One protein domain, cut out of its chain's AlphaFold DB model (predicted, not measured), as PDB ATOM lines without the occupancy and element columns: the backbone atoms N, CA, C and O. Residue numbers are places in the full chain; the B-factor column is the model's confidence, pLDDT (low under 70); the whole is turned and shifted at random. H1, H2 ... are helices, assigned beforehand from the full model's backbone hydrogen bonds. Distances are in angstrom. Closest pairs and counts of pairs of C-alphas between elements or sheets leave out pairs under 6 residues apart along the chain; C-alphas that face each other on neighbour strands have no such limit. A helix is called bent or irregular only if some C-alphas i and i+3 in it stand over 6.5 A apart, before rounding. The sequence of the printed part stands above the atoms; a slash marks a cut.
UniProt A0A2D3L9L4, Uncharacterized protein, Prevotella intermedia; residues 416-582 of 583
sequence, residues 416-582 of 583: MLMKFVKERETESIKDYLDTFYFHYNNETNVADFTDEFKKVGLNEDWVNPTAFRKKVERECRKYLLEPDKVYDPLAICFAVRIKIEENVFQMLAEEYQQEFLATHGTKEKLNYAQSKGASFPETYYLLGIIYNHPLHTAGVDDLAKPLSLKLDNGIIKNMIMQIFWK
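What this domain is: This is residues 416 to 582 of the 583 residues of an uncharacterized protein of Prevotella intermedia (UniProt A0A2D3L9L4). What would one see first? A core helix, H5, runs through the middle of the body, with H4 crossing it on one side, H9 packing on the opposite side, and H2 and H11 packing on it from two further, opposite sides. The helical hairpin of H6 and H7 packs by H7 along residues 497 to 505 of H5, H10 packs on residues 489 to 490 of H5, and H3 sits far from the core. What is it made of? The printed part has 167 residues with eleven named helices, H1 to H11 in order along the chain, and no named strand; its class is all helix. How large is it? It is compact and rounded, with a radius of gyration of the C-alphas of 15.7 A and spans of 43 by 40 by 23 A.

Where its parts are: Where do the helices before the longest one lie? H1 is residues 416 to 425, 15.8 A long, and begins with C-alpha 416 at (201.603, 141.088, 308.463). H2 is residues 430 to 438, H3 residues 450 to 456, and H4 residues 465 to 481, 24.1 A long. Where do the others lie? H5, the longest, is residues 489 to 506, 25.8 A from C-alpha 489 at (201.346, 145.157, 320.516) to C-alpha 506. H6 is residues 510 to 518, H7 residues 522 to 531, 14.3 A long, H8 residues 539 to 542 and H9 residues 544 to 552. H10 is residues 560 to 567, and H11, residues 570 to 581, is 16.1 A long and ends with C-alpha 581 at (213.202, 136.901, 333.331). Which helices are irregular? H1, H6 and H9 are: C-alphas 422 and 425 are 7.4 A apart, C-alphas 511 and 514 are 7.0 A apart, and C-alphas 546 and 549 are 7.2 A apart.

How they stand to each other: What do the first helices do? H1 and H2 touch only at the corner by their link, and H3 is close to H1 but not clearly touching it, the closest C-alphas being those of Glu 423 and Val 456, 7.5 A apart. H2 touches H5, the hub, at about perpendicular, 84 degrees, with the closest C-alphas, those of Phe 438 and Phe 494, 6.4 A apart. What else touches H5? H4 touches it at 70.4 degrees, only just about perpendicular, with C-alphas Val 472 and Ala 491 closest at 4.7 A, and H9 touches it at a steep tilt of 62 degrees, opposite ways, with C-alphas Cys 493 and Tyr 547 closest at 4.4 A. H7 touches it at a shallow tilt of 18 degrees, the same way, with C-alphas Glu 501 and Thr 522 closest at 7.1 A. H11 touches it at a steep tilt of 46 degrees, the same way, with C-alphas Val 496 and Ile 576 closest at 6.8 A. What do the backbones show? Every O i to N i+4 pair is within hydrogen-bond range in H3, H4, H5, H7, H10 and H11; the counts are 5 of 6 in H1, 4 of 5 in H2, 3 of 5 in H6 and 3 of 5 in H9, and H8 is too short for such a pair.

The domain as a whole: How far does it reach? The two C-alphas farthest apart, those of Asp 484 and Glu 511, are 44.6 A apart. Is it continuous? The printed part has no cut, and the link from H2 to H3, 11 residues, is long. Where is confidence low? The mean pLDDT of the printed part is 87.0, and residues 444 to 445, 447, 553 to 558 and 582 are under 70 in this model.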
ATOM      1  N   MET A 416     201.343 142.525 308.577       85.88
ATOM      2  CA  MET A 416     201.603 141.088 308.463       85.88
ATOM      3  C   MET A 416     201.038 140.308 309.658       85.88
ATOM      4  O   MET A 416     200.459 139.243 309.466       85.88
ATOM      5  N   LEU A 417     201.159 140.839 310.884       87.31
ATOM      6  CA  LEU A 417     200.613 140.196 312.088       87.31
ATOM      7  C   LEU A 417     199.089 140.317 312.162       87.31
ATOM      8  O   LEU A 417     198.418 139.359 312.534       87.31
ATOM      9  N   MET A 418     198.529 141.454 311.739       85.62
ATOM     10  CA  MET A 418     197.077 141.605 311.597       85.62
ATOM     11  C   MET A 418     196.505 140.595 310.602       85.62
ATOM     12  O   MET A 418     195.462 139.998 310.863       85.62
ATOM     13  N   LYS A 419     197.201 140.374 309.479       86.06
ATOM     14  CA  LYS A 419     196.811 139.363 308.497       86.06
ATOM     15  C   LYS A 419     196.894 137.949 309.077       86.06
ATOM     16  O   LYS A 419     195.959 137.184 308.900       86.06
ATOM     17  N   PHE A 420     197.936 137.645 309.848       86.25
ATOM     18  CA  PHE A 420     198.065 136.374 310.573       86.25
ATOM     19  C   PHE A 420     196.865 136.079 311.486       86.25
ATOM     20  O   PHE A 420     196.340 134.973 311.479       86.25
ATOM     21  N   VAL A 421     196.398 137.078 312.244       86.31
ATOM     22  CA  VAL A 421     195.204 136.937 313.099       86.31
ATOM     23  C   VAL A 421     193.930 136.782 312.268       86.31
ATOM     24  O   VAL A 421     193.064 135.986 312.620       86.31
ATOM     25  N   LYS A 422     193.812 137.516 311.157       85.69
ATOM     26  CA  LYS A 422     192.640 137.458 310.275       85.69
ATOM     27  C   LYS A 422     192.448 136.082 309.636       85.69
ATOM     28  O   LYS A 422     191.320 135.615 309.544       85.69
ATOM     29  N   GLU A 423     193.539 135.456 309.217       86.62
ATOM     30  CA  GLU A 423     193.537 134.178 308.495       86.62
ATOM     31  C   GLU A 423     193.569 132.959 309.431       86.62
ATOM     32  O   GLU A 423     193.675 131.823 308.976       86.62
ATOM     33  N   ARG A 424     193.466 133.178 310.749       84.94
ATOM     34  CA  ARG A 424     193.480 132.112 311.760       84.94
ATOM     35  C   ARG A 424     192.407 131.049 311.519       84.94
ATOM     36  O   ARG A 424     192.665 129.873 311.726       84.94
ATOM     37  N   GLU A 425     191.212 131.464 311.105       85.25
ATOM     38  CA  GLU A 425     190.066 130.567 310.900       85.25
ATOM     39  C   GLU A 425     190.006 129.977 309.479       85.25
ATOM     40  O   GLU A 425     189.040 129.298 309.133       85.25
ATOM     41  N   THR A 426     191.020 130.220 308.643       86.88
ATOM     42  CA  THR A 426     191.054 129.728 307.262       86.88
ATOM     43  C   THR A 426     191.295 128.218 307.243       86.88
ATOM     44  O   THR A 426     192.374 127.755 307.611       86.88
ATOM     45  N   GLU A 427     190.303 127.446 306.780       86.31
ATOM     46  CA  GLU A 427     190.253 125.973 306.879       86.31
ATOM     47  C   GLU A 427     191.539 125.263 306.432       86.31
ATOM     48  O   GLU A 427     191.959 124.302 307.068       86.31
ATOM     49  N   SER A 428     192.211 125.749 305.383       85.56
ATOM     50  CA  SER A 428     193.414 125.109 304.833       85.56
ATOM     51  C   SER A 428     194.660 125.199 305.724       85.56
ATOM     52  O   SER A 428     195.605 124.449 305.507       85.56
ATOM     53  N   ILE A 429     194.704 126.144 306.668       86.56
ATOM     54  CA  ILE A 429     195.876 126.405 307.529       86.56
ATOM     55  C   ILE A 429     195.532 126.544 309.013       86.56
ATOM     56  O   ILE A 429     196.440 126.695 309.828       86.56
ATOM     57  N   LYS A 430     194.247 126.503 309.371       88.06
ATOM     58  CA  LYS A 430     193.742 126.775 310.719       88.06
ATOM     59  C   LYS A 430     194.446 125.947 311.789       88.06
ATOM     60  O   LYS A 430     195.065 126.522 312.682       88.06
ATOM     61  N   ASP A 431     194.399 124.621 311.674       86.94
ATOM     62  CA  ASP A 431     194.958 123.718 312.690       86.94
ATOM     63  C   ASP A 431     196.477 123.878 312.815       86.94
ATOM     64  O   ASP A 431     197.038 123.813 313.909       86.94
ATOM     65  N   TYR A 432     197.143 124.162 311.694       87.06
ATOM     66  CA  TYR A 432     198.577 124.421 311.656       87.06
ATOM     67  C   TYR A 432     198.944 125.736 312.357       87.06
ATOM     68  O   TYR A 432     199.817 125.761 313.231       87.06
ATOM     69  N   LEU A 433     198.262 126.834 312.019       88.69
ATOM     70  CA  LEU A 433     198.481 128.125 312.663       88.69
ATOM     71  C   LEU A 433     198.177 128.051 314.160       88.69
ATOM     72  O   LEU A 433     198.990 128.501 314.973       88.69
ATOM     73  N   ASP A 434     197.033 127.476 314.531       88.06
ATOM     74  CA  ASP A 434     196.598 127.412 315.923       88.06
ATOM     75  C   ASP A 434     197.613 126.636 316.777       88.06
ATOM     76  O   ASP A 434     198.102 127.161 317.779       88.06
ATOM     77  N   THR A 435     198.046 125.466 316.297       88.50
ATOM     78  CA  THR A 435     198.980 124.579 317.006       88.50
ATOM     79  C   THR A 435     200.389 125.163 317.140       88.50
ATOM     80  O   THR A 435     200.967 125.112 318.226       88.50
ATOM     81  N   PHE A 436     200.975 125.703 316.063       88.00
ATOM     82  CA  PHE A 436     202.410 126.031 316.037       88.00
ATOM     83  C   PHE A 436     202.733 127.518 316.259       88.00
ATOM     84  O   PHE A 436     203.865 127.836 316.654       88.00
ATOM     85  N   TYR A 437     201.765 128.417 316.033       90.62
ATOM     86  CA  TYR A 437     201.957 129.875 316.082       90.62
ATOM     87  C   TYR A 437     201.164 130.554 317.196       90.62
ATOM     88  O   TYR A 437     201.702 131.427 317.876       90.62
ATOM     89  N   PHE A 438     199.890 130.197 317.378       90.88
ATOM     90  CA  PHE A 438     199.052 130.789 318.430       90.88
ATOM     91  C   PHE A 438     199.265 130.132 319.791       90.88
ATOM     92  O   PHE A 438     198.998 130.771 320.811       90.88
ATOM     93  N   HIS A 439     199.751 128.895 319.799       91.94
ATOM     94  CA  HIS A 439     200.046 128.100 320.977       91.94
ATOM     95  C   HIS A 439     201.518 127.681 321.026       91.94
ATOM     96  O   HIS A 439     202.231 127.690 320.019       91.94
ATOM     97  N   TYR A 440     201.993 127.328 322.221       93.00
ATOM     98  CA  TYR A 440     203.305 126.711 322.353       93.00
ATOM     99  C   TYR A 440     203.256 125.257 321.884       93.00
ATOM    100  O   TYR A 440     202.367 124.491 322.266       93.00
ATOM    101  N   ASN A 441     204.271 124.895 321.107       89.69
ATOM    102  CA  ASN A 441     204.569 123.533 320.694       89.69
ATOM    103  C   ASN A 441     206.094 123.328 320.727       89.69
ATOM    104  O   ASN A 441     206.834 124.215 320.289       89.69
ATOM    105  N   ASN A 442     206.568 122.211 321.273       87.31
ATOM    106  CA  ASN A 442     207.994 121.879 321.339       87.31
ATOM    107  C   ASN A 442     208.567 121.479 319.965       87.31
ATOM    108  O   ASN A 442     209.760 121.655 319.727       87.31
ATOM    109  N   GLU A 443     207.726 121.009 319.045       82.69
ATOM    110  CA  GLU A 443     208.091 120.709 317.666       82.69
ATOM    111  C   GLU A 443     207.984 121.968 316.800       82.69
ATOM    112  O   GLU A 443     206.929 122.591 316.677       82.69
ATOM    113  N   THR A 444     209.100 122.369 316.190       68.81
ATOM    114  CA  THR A 444     209.141 123.516 315.264       68.81
ATOM    115  C   THR A 444     209.587 123.148 313.852       68.81
ATOM    116  O   THR A 444     209.487 123.976 312.951       68.81
ATOM    117  N   ASN A 445     210.062 121.916 313.647       67.00
ATOM    118  CA  ASN A 445     210.393 121.368 312.333       67.00
ATOM    119  C   ASN A 445     209.202 120.552 311.834       67.00
ATOM    120  O   ASN A 445     209.138 119.344 312.036       67.00
ATOM    121  N   VAL A 446     208.246 121.245 311.227       70.38
ATOM    122  CA  VAL A 446     206.991 120.670 310.729       70.38
ATOM    123  C   VAL A 446     206.978 120.693 309.198       70.38
ATOM    124  O   VAL A 446     207.871 121.278 308.586       70.38
ATOM    125  N   ALA A 447     205.977 120.054 308.582       69.31
ATOM    126  CA  ALA A 447     205.766 120.066 307.133       69.31
ATOM    127  C   ALA A 447     205.853 121.487 306.541       69.31
ATOM    128  O   ALA A 447     205.523 122.469 307.205       69.31
ATOM    129  N   ASP A 448     206.320 121.588 305.296       79.00
ATOM    130  CA  ASP A 448     206.477 122.862 304.597       79.00
ATOM    131  C   ASP A 448     205.113 123.379 304.106       79.00
ATOM    132  O   ASP A 448     204.505 122.785 303.220       79.00
ATOM    133  N   PHE A 449     204.644 124.485 304.693       82.56
ATOM    134  CA  PHE A 449     203.394 125.171 304.334       82.56
ATOM    135  C   PHE A 449     203.635 126.409 303.450       82.56
ATOM    136  O   PHE A 449     202.809 127.326 303.417       82.56
ATOM    137  N   THR A 450     204.775 126.488 302.753       85.19
ATOM    138  CA  THR A 450     205.124 127.646 301.910       85.19
ATOM    139  C   THR A 450     204.036 127.964 300.880       85.19
ATOM    140  O   THR A 450     203.674 129.132 300.708       85.19
ATOM    141  N   ASP A 451     203.474 126.953 300.216       84.88
ATOM    142  CA  ASP A 451     202.449 127.155 299.189       84.88
ATOM    143  C   ASP A 451     201.128 127.661 299.783       84.88
ATOM    144  O   ASP A 451     200.477 128.537 299.213       84.88
ATOM    145  N   GLU A 452     200.739 127.173 300.957       84.62
ATOM    146  CA  GLU A 452     199.551 127.615 301.684       84.62
ATOM    147  C   GLU A 452     199.713 129.046 302.204       84.62
ATOM    148  O   GLU A 452     198.798 129.865 302.063       84.62
ATOM    149  N   PHE A 453     200.896 129.386 302.724       87.62
ATOM    150  CA  PHE A 453     201.236 130.754 303.115       87.62
ATOM    151  C   PHE A 453     201.148 131.702 301.921       87.62
ATOM    152  O   PHE A 453     200.565 132.776 302.053       87.62
ATOM    153  N   LYS A 454     201.633 131.294 300.741       87.38
ATOM    154  CA  LYS A 454     201.500 132.071 299.498       87.38
ATOM    155  C   LYS A 454     200.049 132.238 299.061       87.38
ATOM    156  O   LYS A 454     199.638 133.360 298.769       87.38
ATOM    157  N   LYS A 455     199.258 131.158 299.057       87.38
ATOM    158  CA  LYS A 455     197.829 131.176 298.674       87.38
ATOM    159  C   LYS A 455     197.024 132.155 299.527       87.38
ATOM    160  O   LYS A 455     196.184 132.885 299.009       87.38
ATOM    161  N   VAL A 456     197.305 132.189 300.827       85.25
ATOM    162  CA  VAL A 456     196.611 133.046 301.802       85.25
ATOM    163  C   VAL A 456     197.307 134.423 301.925       85.25
ATOM    164  O   VAL A 456     196.764 135.406 302.438       85.25
ATOM    165  N   GLY A 457     198.513 134.544 301.368       85.19
ATOM    166  CA  GLY A 457     199.366 135.730 301.331       85.19
ATOM    167  C   GLY A 457     199.937 136.128 302.696       85.19
ATOM    168  O   GLY A 457     200.010 137.323 303.000       85.19
ATOM    169  N   LEU A 458     200.262 135.151 303.539       87.31
ATOM    170  CA  LEU A 458     201.037 135.337 304.765       87.31
ATOM    171  C   LEU A 458     202.526 135.533 304.440       87.31
ATOM    172  O   LEU A 458     202.971 135.282 303.324       87.31
ATOM    173  N   ASN A 459     203.299 136.026 305.410       86.38
ATOM    174  CA  ASN A 459     204.727 136.270 305.208       86.38
ATOM    175  C   ASN A 459     205.503 134.943 305.110       86.38
ATOM    176  O   ASN A 459     205.535 134.184 306.078       86.38
ATOM    177  N   GLU A 460     206.160 134.711 303.974       85.44
ATOM    178  CA  GLU A 460     206.955 133.509 303.690       85.44
ATOM    179  C   GLU A 460     208.136 133.329 304.661       85.44
ATOM    180  O   GLU A 460     208.453 132.207 305.049       85.44
ATOM    181  N   ASP A 461     208.716 134.425 305.169       85.06
ATOM    182  CA  ASP A 461     209.791 134.372 306.176       85.06
ATOM    183  C   ASP A 461     209.335 133.728 307.497       85.06
ATOM    184  O   ASP A 461     210.151 133.384 308.356       85.06
ATOM    185  N   TRP A 462     208.018 133.629 307.702       87.00
ATOM    186  CA  TRP A 462     207.403 133.079 308.904       87.00
ATOM    187  C   TRP A 462     206.828 131.684 308.692       87.00
ATOM    188  O   TRP A 462     206.218 131.193 309.624       87.00
ATOM    189  N   VAL A 463     207.040 131.029 307.542       85.31
ATOM    190  CA  VAL A 463     206.625 129.623 307.329       85.31
ATOM    191  C   VAL A 463     207.274 128.688 308.353       85.31
ATOM    192  O   VAL A 463     206.700 127.674 308.734       85.31
ATOM    193  N   ASN A 464     208.469 129.041 308.835       86.00
ATOM    194  CA  ASN A 464     209.100 128.355 309.951       86.00
ATOM    195  C   ASN A 464     208.609 128.947 311.296       86.00
ATOM    196  O   ASN A 464     208.929 130.109 311.596       86.00
ATOM    197  N   PRO A 465     207.942 128.158 312.166       88.19
ATOM    198  CA  PRO A 465     207.466 128.630 313.468       88.19
ATOM    199  C   PRO A 465     208.571 129.221 314.358       88.19
ATOM    200  O   PRO A 465     208.338 130.182 315.093       88.19
ATOM    201  N   THR A 466     209.808 128.713 314.280       88.12
ATOM    202  CA  THR A 466     210.957 129.253 315.025       88.12
ATOM    203  C   THR A 466     211.285 130.687 314.604       88.12
ATOM    204  O   THR A 466     211.621 131.519 315.452       88.12
ATOM    205  N   ALA A 467     211.197 131.001 313.308       88.38
ATOM    206  CA  ALA A 467     211.456 132.349 312.803       88.38
ATOM    207  C   ALA A 467     210.390 133.338 313.302       88.38
ATOM    208  O   ALA A 467     210.728 134.432 313.772       88.38
ATOM    209  N   PHE A 468     209.121 132.921 313.297       91.12
ATOM    210  CA  PHE A 468     208.014 133.693 313.857       91.12
ATOM    211  C   PHE A 468     208.186 133.947 315.363       91.12
ATOM    212  O   PHE A 468     208.130 135.100 315.801       91.12
ATOM    213  N   ARG A 469     208.481 132.902 316.151       91.06
ATOM    214  CA  ARG A 469     208.720 133.014 317.604       91.06
ATOM    215  C   ARG A 469     209.833 134.009 317.922       91.06
ATOM    216  O   ARG A 469     209.623 134.945 318.693       91.06
ATOM    217  N   LYS A 470     210.975 133.910 317.230       91.19
ATOM    218  CA  LYS A 470     212.083 134.875 317.364       91.19
ATOM    219  C   LYS A 470     211.645 136.308 317.060       91.19
ATOM    220  O   LYS A 470     212.081 137.246 317.732       91.19
ATOM    221  N   LYS A 471     210.794 136.508 316.047       92.44
ATOM    222  CA  LYS A 471     210.268 137.835 315.702       92.44
ATOM    223  C   LYS A 471     209.395 138.398 316.825       92.44
ATOM    224  O   LYS A 471     209.631 139.544 317.211       92.44
ATOM    225  N   VAL A 472     208.433 137.632 317.347       93.75
ATOM    226  CA  VAL A 472     207.521 138.123 318.398       93.75
ATOM    227  C   VAL A 472     208.229 138.329 319.738       93.75
ATOM    228  O   VAL A 472     208.010 139.344 320.398       93.75
ATOM    229  N   GLU A 473     209.175 137.458 320.096       92.69
ATOM    230  CA  GLU A 473     210.020 137.630 321.284       92.69
ATOM    231  C   GLU A 473     210.879 138.893 321.206       92.69
ATOM    232  O   GLU A 473     211.009 139.621 322.192       92.69
ATOM    233  N   ARG A 474     211.450 139.193 320.032       92.88
ATOM    234  CA  ARG A 474     212.238 140.415 319.830       92.88
ATOM    235  C   ARG A 474     211.391 141.673 320.023       92.88
ATOM    236  O   ARG A 474     211.863 142.618 320.649       92.88
ATOM    237  N   GLU A 475     210.160 141.694 319.513       92.88
ATOM    238  CA  GLU A 475     209.235 142.815 319.747       92.88
ATOM    239  C   GLU A 475     208.839 142.926 321.229       92.88
ATOM    240  O   GLU A 475     208.786 144.032 321.763       92.88
ATOM    241  N   CYS A 476     208.645 141.800 321.926       92.75
ATOM    242  CA  CYS A 476     208.382 141.799 323.366       92.75
ATOM    243  C   CYS A 476     209.560 142.382 324.167       92.75
ATOM    244  O   CYS A 476     209.370 143.259 325.009       92.75
ATOM    245  N   ARG A 477     210.800 141.975 323.855       92.12
ATOM    246  CA  ARG A 477     212.014 142.539 324.478       92.12
ATOM    247  C   ARG A 477     212.136 144.038 324.234       92.12
ATOM    248  O   ARG A 477     212.417 144.775 325.173       92.12
ATOM    249  N   LYS A 478     211.875 144.483 323.006       92.88
ATOM    250  CA  LYS A 478     211.863 145.901 322.633       92.88
ATOM    251  C   LYS A 478     210.864 146.691 323.481       92.88
ATOM    252  O   LYS A 478     211.219 147.711 324.051       92.88
ATOM    253  N   TYR A 479     209.645 146.186 323.650       91.75
ATOM    254  CA  TYR A 479     208.639 146.804 324.519       91.75
ATOM    255  C   TYR A 479     209.064 146.872 325.999       91.75
ATOM    256  O   TYR A 479     208.847 147.879 326.685       91.75
ATOM    257  N   LEU A 480     209.676 145.804 326.511       90.44
ATOM    258  CA  LEU A 480     210.082 145.729 327.912       90.44
ATOM    259  C   LEU A 480     211.285 146.630 328.219       90.44
ATOM    260  O   LEU A 480     211.252 147.340 329.225       90.44
ATOM    261  N   LEU A 481     212.299 146.629 327.349       89.88
ATOM    262  CA  LEU A 481     213.622 147.213 327.607       89.88
ATOM    263  C   LEU A 481     213.875 148.547 326.895       89.88
ATOM    264  O   LEU A 481     214.766 149.284 327.302       89.88
ATOM    265  N   GLU A 482     213.119 148.870 325.843       88.88
ATOM    266  CA  GLU A 482     213.380 150.016 324.962       88.88
ATOM    267  C   GLU A 482     212.135 150.928 324.868       88.88
ATOM    268  O   GLU A 482     211.450 150.940 323.842       88.88
ATOM    269  N   PRO A 483     211.807 151.698 325.929       77.94
ATOM    270  CA  PRO A 483     210.531 152.420 326.058       77.94
ATOM    271  C   PRO A 483     210.255 153.436 324.936       77.94
ATOM    272  O   PRO A 483     209.098 153.667 324.579       77.94
ATOM    273  N   ASP A 484     211.305 154.005 324.341       83.25
ATOM    274  CA  ASP A 484     211.190 155.022 323.290       83.25
ATOM    275  C   ASP A 484     211.013 154.434 321.885       83.25
ATOM    276  O   ASP A 484     210.776 155.168 320.922       83.25
ATOM    277  N   LYS A 485     211.130 153.110 321.725       87.56
ATOM    278  CA  LYS A 485     211.023 152.487 320.408       87.56
ATOM    279  C   LYS A 485     209.599 152.051 320.093       87.56
ATOM    280  O   LYS A 485     208.855 151.553 320.933       87.56
ATOM    281  N   VAL A 486     209.253 152.169 318.812       89.06
ATOM    282  CA  VAL A 486     207.988 151.661 318.267       89.06
ATOM    283  C   VAL A 486     207.936 150.147 318.402       89.06
ATOM    284  O   VAL A 486     208.845 149.486 317.916       89.06
ATOM    285  N   TYR A 487     206.886 149.587 318.982       90.69
ATOM    286  CA  TYR A 487     206.738 148.138 319.158       90.69
ATOM    287  C   TYR A 487     205.421 147.641 318.566       90.69
ATOM    288  O   TYR A 487     204.488 148.422 318.367       90.69
ATOM    289  N   ASP A 488     205.338 146.338 318.304       89.94
ATOM    290  CA  ASP A 488     204.096 145.709 317.861       89.94
ATOM    291  C   ASP A 488     203.313 145.112 319.047       89.94
ATOM    292  O   ASP A 488     203.777 144.149 319.667       89.94
ATOM    293  N   PRO A 489     202.128 145.653 319.392       90.25
ATOM    294  CA  PRO A 489     201.346 145.157 320.516       90.25
ATOM    295  C   PRO A 489     200.750 143.761 320.274       90.25
ATOM    296  O   PRO A 489     200.596 143.010 321.235       90.25
ATOM    297  N   LEU A 490     200.465 143.373 319.024       90.69
ATOM    298  CA  LEU A 490     200.009 142.014 318.711       90.69
ATOM    299  C   LEU A 490     201.139 141.005 318.898       90.69
ATOM    300  O   LEU A 490     200.907 139.915 319.418       90.69
ATOM    301  N   ALA A 491     202.370 141.377 318.541       92.62
ATOM    302  CA  ALA A 491     203.534 140.530 318.791       92.62
ATOM    303  C   ALA A 491     203.712 140.233 320.289       92.62
ATOM    304  O   ALA A 491     204.038 139.107 320.654       92.62
ATOM    305  N   ILE A 492     203.439 141.208 321.165       93.56
ATOM    306  CA  ILE A 492     203.462 140.997 322.620       93.56
ATOM    307  C   ILE A 492     202.392 139.986 323.037       93.56
ATOM    308  O   ILE A 492     202.690 139.098 323.828       93.56
ATOM    309  N   CYS A 493     201.174 140.065 322.484       93.44
ATOM    310  CA  CYS A 493     200.119 139.085 322.763       93.44
ATOM    311  C   CYS A 493     200.562 137.653 322.418       93.44
ATOM    312  O   CYS A 493     200.415 136.761 323.255       93.44
ATOM    313  N   PHE A 494     201.145 137.442 321.230       93.56
ATOM    314  CA  PHE A 494     201.706 136.143 320.837       93.56
ATOM    315  C   PHE A 494     202.825 135.702 321.786       93.56
ATOM    316  O   PHE A 494     202.766 134.608 322.340       93.56
ATOM    317  N   ALA A 495     203.820 136.563 322.013       94.88
ATOM    318  CA  ALA A 495     204.981 136.234 322.830       94.88
ATOM    319  C   ALA A 495     204.591 135.866 324.271       94.88
ATOM    320  O   ALA A 495     205.096 134.883 324.803       94.88
ATOM    321  N   VAL A 496     203.678 136.618 324.894       94.94
ATOM    322  CA  VAL A 496     203.201 136.348 326.261       94.94
ATOM    323  C   VAL A 496     202.487 135.003 326.337       94.94
ATOM    324  O   VAL A 496     202.798 134.209 327.221       94.94
ATOM    325  N   ARG A 497     201.563 134.726 325.410       95.38
ATOM    326  CA  ARG A 497     200.812 133.464 325.386       95.38
ATOM    327  C   ARG A 497     201.734 132.258 325.209       95.38
ATOM    328  O   ARG A 497     201.667 131.321 325.998       95.38
ATOM    329  N   ILE A 498     202.621 132.315 324.215       94.38
ATOM    330  CA  ILE A 498     203.583 131.245 323.928       94.38
ATOM    331  C   ILE A 498     204.513 131.037 325.126       94.38
ATOM    332  O   ILE A 498     204.732 129.901 325.526       94.38
ATOM    333  N   LYS A 499     205.019 132.116 325.739       94.88
ATOM    334  CA  LYS A 499     205.950 132.017 326.869       94.88
ATOM    335  C   LYS A 499     205.299 131.433 328.126       94.88
ATOM    336  O   LYS A 499     205.937 130.661 328.834       94.88
ATOM    337  N   ILE A 500     204.036 131.773 328.392       94.88
ATOM    338  CA  ILE A 500     203.249 131.160 329.473       94.88
ATOM    339  C   ILE A 500     203.144 129.652 329.254       94.88
ATOM    340  O   ILE A 500     203.469 128.881 330.153       94.88
ATOM    341  N   GLU A 501     202.720 129.230 328.062       95.50
ATOM    342  CA  GLU A 501     202.557 127.807 327.760       95.50
ATOM    343  C   GLU A 501     203.897 127.056 327.756       95.50
ATOM    344  O   GLU A 501     203.952 125.939 328.258       95.50
ATOM    345  N   GLU A 502     204.980 127.674 327.273       94.69
ATOM    346  CA  GLU A 502     206.340 127.121 327.327       94.69
ATOM    347  C   GLU A 502     206.794 126.872 328.770       94.69
ATOM    348  O   GLU A 502     207.238 125.772 329.099       94.69
ATOM    349  N   ASN A 503     206.675 127.880 329.637       94.56
ATOM    350  CA  ASN A 503     207.106 127.766 331.028       94.56
ATOM    351  C   ASN A 503     206.332 126.658 331.757       94.56
ATOM    352  O   ASN A 503     206.922 125.917 332.535       94.56
ATOM    353  N   VAL A 504     205.025 126.524 331.498       94.62
ATOM    354  CA  VAL A 504     204.205 125.460 332.100       94.62
ATOM    355  C   VAL A 504     204.543 124.089 331.528       94.62
ATOM    356  O   VAL A 504     204.646 123.131 332.287       94.62
ATOM    357  N   PHE A 505     204.780 123.986 330.221       94.81
ATOM    358  CA  PHE A 505     205.229 122.745 329.593       94.81
ATOM    359  C   PHE A 505     206.532 122.229 330.222       94.81
ATOM    360  O   PHE A 505     206.642 121.045 330.527       94.81
ATOM    361  N   GLN A 506     207.492 123.122 330.479       93.31
ATOM    362  CA  GLN A 506     208.771 122.784 331.117       93.31
ATOM    363  C   GLN A 506     208.629 122.317 332.576       93.31
ATOM    364  O   GLN A 506     209.535 121.672 333.096       93.31
ATOM    365  N   MET A 507     207.508 122.620 333.240       93.25
ATOM    366  CA  MET A 507     207.207 122.154 334.600       93.25
ATOM    367  C   MET A 507     206.552 120.763 334.630       93.25
ATOM    368  O   MET A 507     206.402 120.193 335.710       93.25
ATOM    369  N   LEU A 508     206.132 120.223 333.480       93.88
ATOM    370  CA  LEU A 508     205.460 118.927 333.384       93.88
ATOM    371  C   LEU A 508     206.446 117.782 333.147       93.88
ATOM    372  O   LEU A 508     207.384 117.901 332.358       93.88
ATOM    373  N   ALA A 509     206.168 116.637 333.774       92.69
ATOM    374  CA  ALA A 509     206.823 115.374 333.444       92.69
ATOM    375  C   ALA A 509     206.489 114.939 332.005       92.69
ATOM    376  O   ALA A 509     205.390 115.210 331.515       92.69
ATOM    377  N   GLU A 510     207.415 114.235 331.347       91.50
ATOM    378  CA  GLU A 510     207.308 113.830 329.934       91.50
ATOM    379  C   GLU A 510     205.999 113.089 329.609       91.50
ATOM    380  O   GLU A 510     205.397 113.320 328.563       91.50
ATOM    381  N   GLU A 511     205.502 112.266 330.536       92.69
ATOM    382  CA  GLU A 511     204.254 111.507 330.376       92.69
ATOM    383  C   GLU A 511     202.995 112.381 330.217       92.69
ATOM    384  O   GLU A 511     202.022 111.943 329.608       92.69
ATOM    385  N   TYR A 512     203.016 113.628 330.704       94.31
ATOM    386  CA  TYR A 512     201.891 114.570 330.609       94.31
ATOM    387  C   TYR A 512     202.059 115.608 329.493       94.31
ATOM    388  O   TYR A 512     201.125 116.344 329.172       94.31
ATOM    389  N   GLN A 513     203.245 115.691 328.885       93.44
ATOM    390  CA  GLN A 513     203.570 116.726 327.902       93.44
ATOM    391  C   GLN A 513     202.764 116.582 326.603       93.44
ATOM    392  O   GLN A 513     202.289 117.582 326.069       93.44
ATOM    393  N   GLN A 514     202.556 115.356 326.117       92.94
ATOM    394  CA  GLN A 514     201.794 115.105 324.885       92.94
ATOM    395  C   GLN A 514     200.323 115.527 325.016       92.94
ATOM    396  O   GLN A 514     199.789 116.233 324.162       92.94
ATOM    397  N   GLU A 515     199.674 115.160 326.121       92.88
ATOM    398  CA  GLU A 515     198.276 115.526 326.379       92.88
ATOM    399  C   GLU A 515     198.122 117.040 326.627       92.88
ATOM    400  O   GLU A 515     197.147 117.648 326.176       92.88
ATOM    401  N   PHE A 516     199.118 117.692 327.241       95.00
ATOM    402  CA  PHE A 516     199.155 119.154 327.354       95.00
ATOM    403  C   PHE A 516     199.200 119.842 325.983       95.00
ATOM    404  O   PHE A 516     198.470 120.808 325.755       95.00
ATOM    405  N   LEU A 517     200.034 119.357 325.058       92.88
ATOM    406  CA  LEU A 517     200.127 119.923 323.708       92.88
ATOM    407  C   LEU A 517     198.834 119.722 322.910       92.88
ATOM    408  O   LEU A 517     198.431 120.633 322.189       92.88
ATOM    409  N   ALA A 518     198.162 118.581 323.091       90.94
ATOM    410  CA  ALA A 518     196.878 118.276 322.460       90.94
ATOM    411  C   ALA A 518     195.685 119.046 323.064       90.94
ATOM    412  O   ALA A 518     194.623 119.134 322.447       90.94
ATOM    413  N   THR A 519     195.829 119.609 324.268       92.00
ATOM    414  CA  THR A 519     194.751 120.344 324.940       92.00
ATOM    415  C   THR A 519     194.508 121.693 324.259       92.00
ATOM    416  O   THR A 519     195.400 122.534 324.167       92.00
ATOM    417  N   HIS A 520     193.274 121.937 323.817       88.75
ATOM    418  CA  HIS A 520     192.902 123.185 323.153       88.75
ATOM    419  C   HIS A 520     192.581 124.297 324.161       88.75
ATOM    420  O   HIS A 520     191.737 124.127 325.039       88.75
ATOM    421  N   GLY A 521     193.187 125.472 323.973       89.00
ATOM    422  CA  GLY A 521     192.962 126.644 324.821       89.00
ATOM    423  C   GLY A 521     193.971 126.772 325.962       89.00
ATOM    424  O   GLY A 521     194.329 125.815 326.645       89.00
ATOM    425  N   THR A 522     194.469 127.992 326.176       91.56
ATOM    426  CA  THR A 522     195.535 128.231 327.160       91.56
ATOM    427  C   THR A 522     195.035 128.014 328.585       91.56
ATOM    428  O   THR A 522     195.754 127.462 329.403       91.56
ATOM    429  N   LYS A 523     193.794 128.406 328.900       92.69
ATOM    430  CA  LYS A 523     193.231 128.237 330.248       92.69
ATOM    431  C   LYS A 523     193.091 126.755 330.602       92.69
ATOM    432  O   LYS A 523     193.392 126.350 331.718       92.69
ATOM    433  N   GLU A 524     192.664 125.959 329.639       94.62
ATOM    434  CA  GLU A 524     192.461 124.521 329.723       94.62
ATOM    435  C   GLU A 524     193.809 123.809 329.879       94.62
ATOM    436  O   GLU A 524     193.950 122.988 330.783       94.62
ATOM    437  N   LYS A 525     194.829 124.218 329.110       95.00
ATOM    438  CA  LYS A 525     196.227 123.786 329.284       95.00
ATOM    439  C   LYS A 525     196.760 124.070 330.693       95.00
ATOM    440  O   LYS A 525     197.350 123.190 331.318       95.00
ATOM    441  N   LEU A 526     196.532 125.277 331.221       95.19
ATOM    442  CA  LEU A 526     196.939 125.641 332.585       95.19
ATOM    443  C   LEU A 526     196.225 124.769 333.634       95.19
ATOM    444  O   LEU A 526     196.877 124.231 334.527       95.19
ATOM    445  N   ASN A 527     194.910 124.569 333.497       95.12
ATOM    446  CA  ASN A 527     194.127 123.723 334.407       95.12
ATOM    447  C   ASN A 527     194.585 122.259 334.370       95.12
ATOM    448  O   ASN A 527     194.704 121.620 335.416       95.12
ATOM    449  N   TYR A 528     194.864 121.735 333.173       96.12
ATOM    450  CA  TYR A 528     195.424 120.400 332.998       96.12
ATOM    451  C   TYR A 528     196.755 120.282 333.742       96.12
ATOM    452  O   TYR A 528     196.913 119.391 334.575       96.12
ATOM    453  N   ALA A 529     197.676 121.226 333.534       94.81
ATOM    454  CA  ALA A 529     198.978 121.196 334.185       94.81
ATOM    455  C   ALA A 529     198.883 121.264 335.720       94.81
ATOM    456  O   ALA A 529     199.575 120.516 336.413       94.81
ATOM    457  N   GLN A 530     197.976 122.087 336.263       93.94
ATOM    458  CA  GLN A 530     197.700 122.118 337.705       93.94
ATOM    459  C   GLN A 530     197.181 120.774 338.227       93.94
ATOM    460  O   GLN A 530     197.620 120.318 339.282       93.94
ATOM    461  N   SER A 531     196.292 120.107 337.481       95.00
ATOM    462  CA  SER A 531     195.778 118.780 337.857       95.00
ATOM    463  C   SER A 531     196.872 117.706 337.917       95.00
ATOM    464  O   SER A 531     196.716 116.709 338.620       95.00
ATOM    465  N   LYS A 532     197.991 117.927 337.215       95.44
ATOM    466  CA  LYS A 532     199.182 117.067 337.207       95.44
ATOM    467  C   LYS A 532     200.280 117.534 338.172       95.44
ATOM    468  O   LYS A 532     201.377 116.989 338.156       95.44
ATOM    469  N   GLY A 533     199.991 118.517 339.029       90.25
ATOM    470  CA  GLY A 533     200.893 118.970 340.091       90.25
ATOM    471  C   GLY A 533     201.843 120.111 339.713       90.25
ATOM    472  O   GLY A 533     202.685 120.473 340.536       90.25
ATOM    473  N   ALA A 534     201.719 120.715 338.524       92.12
ATOM    474  CA  ALA A 534     202.507 121.896 338.173       92.12
ATOM    475  C   ALA A 534     202.081 123.110 339.022       92.12
ATOM    476  O   ALA A 534     200.889 123.390 339.177       92.12
ATOM    477  N   SER A 535     203.057 123.854 339.549       91.19
ATOM    478  CA  SER A 535     202.823 125.047 340.368       91.19
ATOM    479  C   SER A 535     203.405 126.282 339.692       91.19
ATOM    480  O   SER A 535     204.603 126.357 339.432       91.19
ATOM    481  N   PHE A 536     202.551 127.262 339.417       90.88
ATOM    482  CA  PHE A 536     202.924 128.532 338.804       90.88
ATOM    483  C   PHE A 536     202.053 129.671 339.359       90.88
ATOM    484  O   PHE A 536     200.963 129.419 339.879       90.88
ATOM    485  N   PRO A 537     202.506 130.935 339.276       90.12
ATOM    486  CA  PRO A 537     201.758 132.065 339.819       90.12
ATOM    487  C   PRO A 537     200.437 132.327 339.081       90.12
ATOM    488  O   PRO A 537     200.366 132.227 337.856       90.12
ATOM    489  N   GLU A 538     199.442 132.851 339.804       90.25
ATOM    490  CA  GLU A 538     198.146 133.320 339.263       90.25
ATOM    491  C   GLU A 538     198.296 134.339 338.114       90.25
ATOM    492  O   GLU A 538     197.418 134.506 337.269       90.25
ATOM    493  N   THR A 539     199.458 134.998 338.035       91.44
ATOM    494  CA  THR A 539     199.820 135.924 336.949       91.44
ATOM    495  C   THR A 539     199.634 135.305 335.557       91.44
ATOM    496  O   THR A 539     199.295 136.026 334.618       91.44
ATOM    497  N   TYR A 540     199.793 133.983 335.420       92.94
ATOM    498  CA  TYR A 540     199.640 133.271 334.147       92.94
ATOM    499  C   TYR A 540     198.179 133.303 333.667       92.94
ATOM    500  O   TYR A 540     197.929 133.545 332.488       92.94
ATOM    501  N   TYR A 541     197.209 133.173 334.579       90.56
ATOM    502  CA  TYR A 541     195.789 133.334 334.261       90.56
ATOM    503  C   TYR A 541     195.418 134.802 334.010       90.56
ATOM    504  O   TYR A 541     194.705 135.104 333.050       90.56
ATOM    505  N   LEU A 542     195.929 135.729 334.832       90.25
ATOM    506  CA  LEU A 542     195.600 137.159 334.738       90.25
ATOM    507  C   LEU A 542     195.999 137.774 333.389       90.25
ATOM    508  O   LEU A 542     195.247 138.565 332.814       90.25
ATOM    509  N   LEU A 543     197.158 137.393 332.849       91.75
ATOM    510  CA  LEU A 543     197.625 137.903 331.558       91.75
ATOM    511  C   LEU A 543     196.807 137.401 330.362       91.75
ATOM    512  O   LEU A 543     196.890 138.005 329.292       91.75
ATOM    513  N   GLY A 544     195.935 136.401 330.550       86.44
ATOM    514  CA  GLY A 544     194.931 135.998 329.561       86.44
ATOM    515  C   GLY A 544     194.067 137.157 329.062       86.44
ATOM    516  O   GLY A 544     193.700 137.209 327.888       86.44
ATOM    517  N   ILE A 545     193.815 138.157 329.914       82.88
ATOM    518  CA  ILE A 545     193.043 139.364 329.574       82.88
ATOM    519  C   ILE A 545     193.740 140.215 328.490       82.88
ATOM    520  O   ILE A 545     193.086 140.986 327.780       82.88
ATOM    521  N   ILE A 546     195.062 140.079 328.342       86.50
ATOM    522  CA  ILE A 546     195.869 140.845 327.387       86.50
ATOM    523  C   ILE A 546     195.844 140.218 325.997       86.50
ATOM    524  O   ILE A 546     195.693 140.944 325.018       86.50
ATOM    525  N   TYR A 547     195.985 138.894 325.890       87.19
ATOM    526  CA  TYR A 547     196.168 138.230 324.595       87.19
ATOM    527  C   TYR A 547     194.907 137.556 324.037       87.19
ATOM    528  O   TYR A 547     194.802 137.440 322.821       87.19
ATOM    529  N   ASN A 548     193.926 137.162 324.860       83.19
ATOM    530  CA  ASN A 548     192.770 136.398 324.368       83.19
ATOM    531  C   ASN A 548     191.928 137.191 323.360       83.19
ATOM    532  O   ASN A 548     191.772 136.786 322.215       83.19
ATOM    533  N   HIS A 549     191.401 138.351 323.750       80.00
ATOM    534  CA  HIS A 549     190.513 139.110 322.865       80.00
ATOM    535  C   HIS A 549     191.190 139.552 321.545       80.00
ATOM    536  O   HIS A 549     190.608 139.323 320.482       80.00
ATOM    537  N   PRO A 550     192.419 140.109 321.546       81.38
ATOM    538  CA  PRO A 550     193.071 140.544 320.309       81.38
ATOM    539  C   PRO A 550     193.456 139.415 319.352       81.38
ATOM    540  O   PRO A 550     193.418 139.624 318.146       81.38
ATOM    541  N   LEU A 551     193.811 138.231 319.863       82.44
ATOM    542  CA  LEU A 551     194.182 137.081 319.026       82.44
ATOM    543  C   LEU A 551     192.966 136.315 318.473       82.44
ATOM    544  O   LEU A 551     193.132 135.420 317.647       82.44
ATOM    545  N   HIS A 552     191.754 136.645 318.929       76.31
ATOM    546  CA  HIS A 552     190.494 136.060 318.457       76.31
ATOM    547  C   HIS A 552     189.641 137.023 317.616       76.31
ATOM    548  O   HIS A 552     188.729 136.580 316.925       76.31
ATOM    549  N   THR A 553     189.912 138.331 317.652       65.19
ATOM    550  CA  THR A 553     189.081 139.330 316.963       65.19
ATOM    551  C   THR A 553     189.753 139.775 315.665       65.19
ATOM    552  O   THR A 553     190.620 140.649 315.666       65.19
ATOM    553  N   ALA A 554     189.358 139.175 314.541       48.97
ATOM    554  CA  ALA A 554     189.794 139.603 313.215       48.97
ATOM    555  C   ALA A 554     189.129 140.937 312.808       48.97
ATOM    556  O   ALA A 554     187.922 141.108 312.961       48.97
ATOM    557  N   GLY A 555     189.900 141.868 312.229       50.72
ATOM    558  CA  GLY A 555     189.346 142.955 311.404       50.72
ATOM    559  C   GLY A 555     189.078 144.319 312.055       50.72
ATOM    560  O   GLY A 555     188.410 145.137 311.432       50.72
ATOM    561  N   VAL A 556     189.586 144.618 313.256       51.91
ATOM    562  CA  VAL A 556     189.449 145.974 313.827       51.91
ATOM    563  C   VAL A 556     190.623 146.856 313.384       51.91
ATOM    564  O   VAL A 556     191.758 146.644 313.810       51.91
ATOM    565  N   ASP A 557     190.333 147.873 312.566       52.19
ATOM    566  CA  ASP A 557     191.280 148.834 311.964       52.19
ATOM    567  C   ASP A 557     192.122 149.667 312.965       52.19
ATOM    568  O   ASP A 557     192.910 150.517 312.555       52.19
ATOM    569  N   ASP A 558     192.012 149.444 314.280       62.09
ATOM    570  CA  ASP A 558     192.824 150.154 315.280       62.09
ATOM    571  C   ASP A 558     193.003 149.354 316.590       62.09
ATOM    572  O   ASP A 558     192.779 149.872 317.681       62.09
ATOM    573  N   LEU A 559     193.399 148.071 316.519       71.81
ATOM    574  CA  LEU A 559     193.758 147.266 317.714       71.81
ATOM    575  C   LEU A 559     194.962 147.837 318.484       71.81
ATOM    576  O   LEU A 559     195.116 147.577 319.679       71.81
ATOM    577  N   ALA A 560     195.811 148.623 317.815       74.94
ATOM    578  CA  ALA A 560     197.061 149.121 318.374       74.94
ATOM    579  C   ALA A 560     196.839 150.024 319.595       74.94
ATOM    580  O   ALA A 560     197.480 149.836 320.631       74.94
ATOM    581  N   LYS A 561     195.916 150.990 319.497       76.88
ATOM    582  CA  LYS A 561     195.701 151.980 320.564       76.88
ATOM    583  C   LYS A 561     195.056 151.375 321.817       76.88
ATOM    584  O   LYS A 561     195.637 151.569 322.889       76.88
ATOM    585  N   PRO A 562     193.950 150.604 321.742       76.12
ATOM    586  CA  PRO A 562     193.375 149.934 322.910       76.12
ATOM    587  C   PRO A 562     194.365 148.994 323.602       76.12
ATOM    588  O   PRO A 562     194.474 149.009 324.828       76.12
ATOM    589  N   LEU A 563     195.141 148.222 322.831       81.19
ATOM    590  CA  LEU A 563     196.167 147.349 323.398       81.19
ATOM    591  C   LEU A 563     197.268 148.132 324.097       81.19
ATOM    592  O   LEU A 563     197.670 147.772 325.200       81.19
ATOM    593  N   SER A 564     197.727 149.223 323.487       82.44
ATOM    594  CA  SER A 564     198.779 150.037 324.084       82.44
ATOM    595  C   SER A 564     198.377 150.658 325.415       82.44
ATOM    596  O   SER A 564     199.195 150.711 326.319       82.44
ATOM    597  N   LEU A 565     197.103 151.030 325.592       79.12
ATOM    598  CA  LEU A 565     196.608 151.522 326.879       79.12
ATOM    599  C   LEU A 565     196.693 150.454 327.977       79.12
ATOM    600  O   LEU A 565     197.010 150.782 329.120       79.12
ATOM    601  N   LYS A 566     196.431 149.184 327.639       82.06
ATOM    602  CA  LYS A 566     196.583 148.061 328.576       82.06
ATOM    603  C   LYS A 566     198.057 147.799 328.885       82.06
ATOM    604  O   LYS A 566     198.416 147.636 330.046       82.06
ATOM    605  N   LEU A 567     198.905 147.781 327.859       86.06
ATOM    606  CA  LEU A 567     200.340 147.507 327.985       86.06
ATOM    607  C   LEU A 567     201.096 148.637 328.704       86.06
ATOM    608  O   LEU A 567     202.023 148.379 329.459       86.06
ATOM    609  N   ASP A 568     200.651 149.884 328.580       82.06
ATOM    610  CA  ASP A 568     201.228 151.022 329.303       82.06
ATOM    611  C   ASP A 568     201.027 150.950 330.828       82.06
ATOM    612  O   ASP A 568     201.623 151.733 331.574       82.06
ATOM    613  N   ASN A 569     200.197 150.028 331.320       83.31
ATOM    614  CA  ASN A 569     200.042 149.800 332.747       83.31
ATOM    615  C   ASN A 569     201.308 149.145 333.328       83.31
ATOM    616  O   ASN A 569     201.653 148.010 332.996       83.31
ATOM    617  N   GLY A 570     201.963 149.834 334.267       84.62
ATOM    618  CA  GLY A 570     203.202 149.361 334.893       84.62
ATOM    619  C   GLY A 570     203.088 148.004 335.599       84.62
ATOM    620  O   GLY A 570     204.059 147.248 335.613       84.62
ATOM    621  N   ILE A 571     201.910 147.651 336.128       86.75
ATOM    622  CA  ILE A 571     201.662 146.339 336.742       86.75
ATOM    623  C   ILE A 571     201.659 145.254 335.665       86.75
ATOM    624  O   ILE A 571     202.368 144.263 335.812       86.75
ATOM    625  N   ILE A 572     200.933 145.462 334.559       89.75
ATOM    626  CA  ILE A 572     200.900 144.519 333.427       89.75
ATOM    627  C   ILE A 572     202.303 144.365 332.834       89.75
ATOM    628  O   ILE A 572     202.756 143.245 332.606       89.75
ATOM    629  N   LYS A 573     203.032 145.470 332.646       90.19
ATOM    630  CA  LYS A 573     204.416 145.430 332.163       90.19
ATOM    631  C   LYS A 573     205.320 144.604 333.082       90.19
ATOM    632  O   LYS A 573     206.078 143.775 332.589       90.19
ATOM    633  N   ASN A 574     205.212 144.780 334.399       90.31
ATOM    634  CA  ASN A 574     205.974 143.998 335.375       90.31
ATOM    635  C   ASN A 574     205.563 142.514 335.382       90.31
ATOM    636  O   ASN A 574     206.427 141.646 335.419       90.31
ATOM    637  N   MET A 575     204.266 142.203 335.283       92.88
ATOM    638  CA  MET A 575     203.773 140.825 335.157       92.88
ATOM    639  C   MET A 575     204.366 140.126 333.928       92.88
ATOM    640  O   MET A 575     204.881 139.016 334.042       92.88
ATOM    641  N   ILE A 576     204.363 140.797 332.770       93.69
ATOM    642  CA  ILE A 576     204.997 140.284 331.548       93.69
ATOM    643  C   ILE A 576     206.499 140.092 331.783       93.69
ATOM    644  O   ILE A 576     207.036 139.028 331.500       93.69
ATOM    645  N   MET A 577     207.177 141.088 332.358       91.94
ATOM    646  CA  MET A 577     208.611 141.036 332.647       91.94
ATOM    647  C   MET A 577     209.011 139.814 333.491       91.94
ATOM    648  O   MET A 577     210.030 139.179 333.221       91.94
ATOM    649  N   GLN A 578     208.202 139.460 334.491       90.38
ATOM    650  CA  GLN A 578     208.463 138.320 335.374       90.38
ATOM    651  C   GLN A 578     208.432 136.985 334.628       90.38
ATOM    652  O   GLN A 578     209.268 136.133 334.894       90.38
ATOM    653  N   ILE A 579     207.550 136.824 333.645       91.75
ATOM    654  CA  ILE A 579     207.423 135.577 332.875       91.75
ATOM    655  C   ILE A 579     208.632 135.326 331.968       91.75
ATOM    656  O   ILE A 579     208.961 134.173 331.681       91.75
ATOM    657  N   PHE A 580     209.302 136.393 331.527       88.50
ATOM    658  CA  PHE A 580     210.471 136.297 330.654       88.50
ATOM    659  C   PHE A 580     211.806 136.212 331.410       88.50
ATOM    660  O   PHE A 580     212.751 135.658 330.852       88.50
ATOM    661  N   TRP A 581     211.909 136.753 332.635       78.00
ATOM    662  CA  TRP A 581     213.202 136.901 333.331       78.00
ATOM    663  C   TRP A 581     213.243 136.500 334.809       78.00
ATOM    664  O   TRP A 581     214.328 136.515 335.384       78.00
ATOM    665  N   LYS A 582     212.121 136.148 335.442       55.78
ATOM    666  CA  LYS A 582     212.137 135.539 336.777       55.78
ATOM    667  C   LYS A 582     211.695 134.083 336.675       55.78
ATOM    668  O   LYS A 582     210.501 133.808 336.588       55.78
TER     669      LYS A 582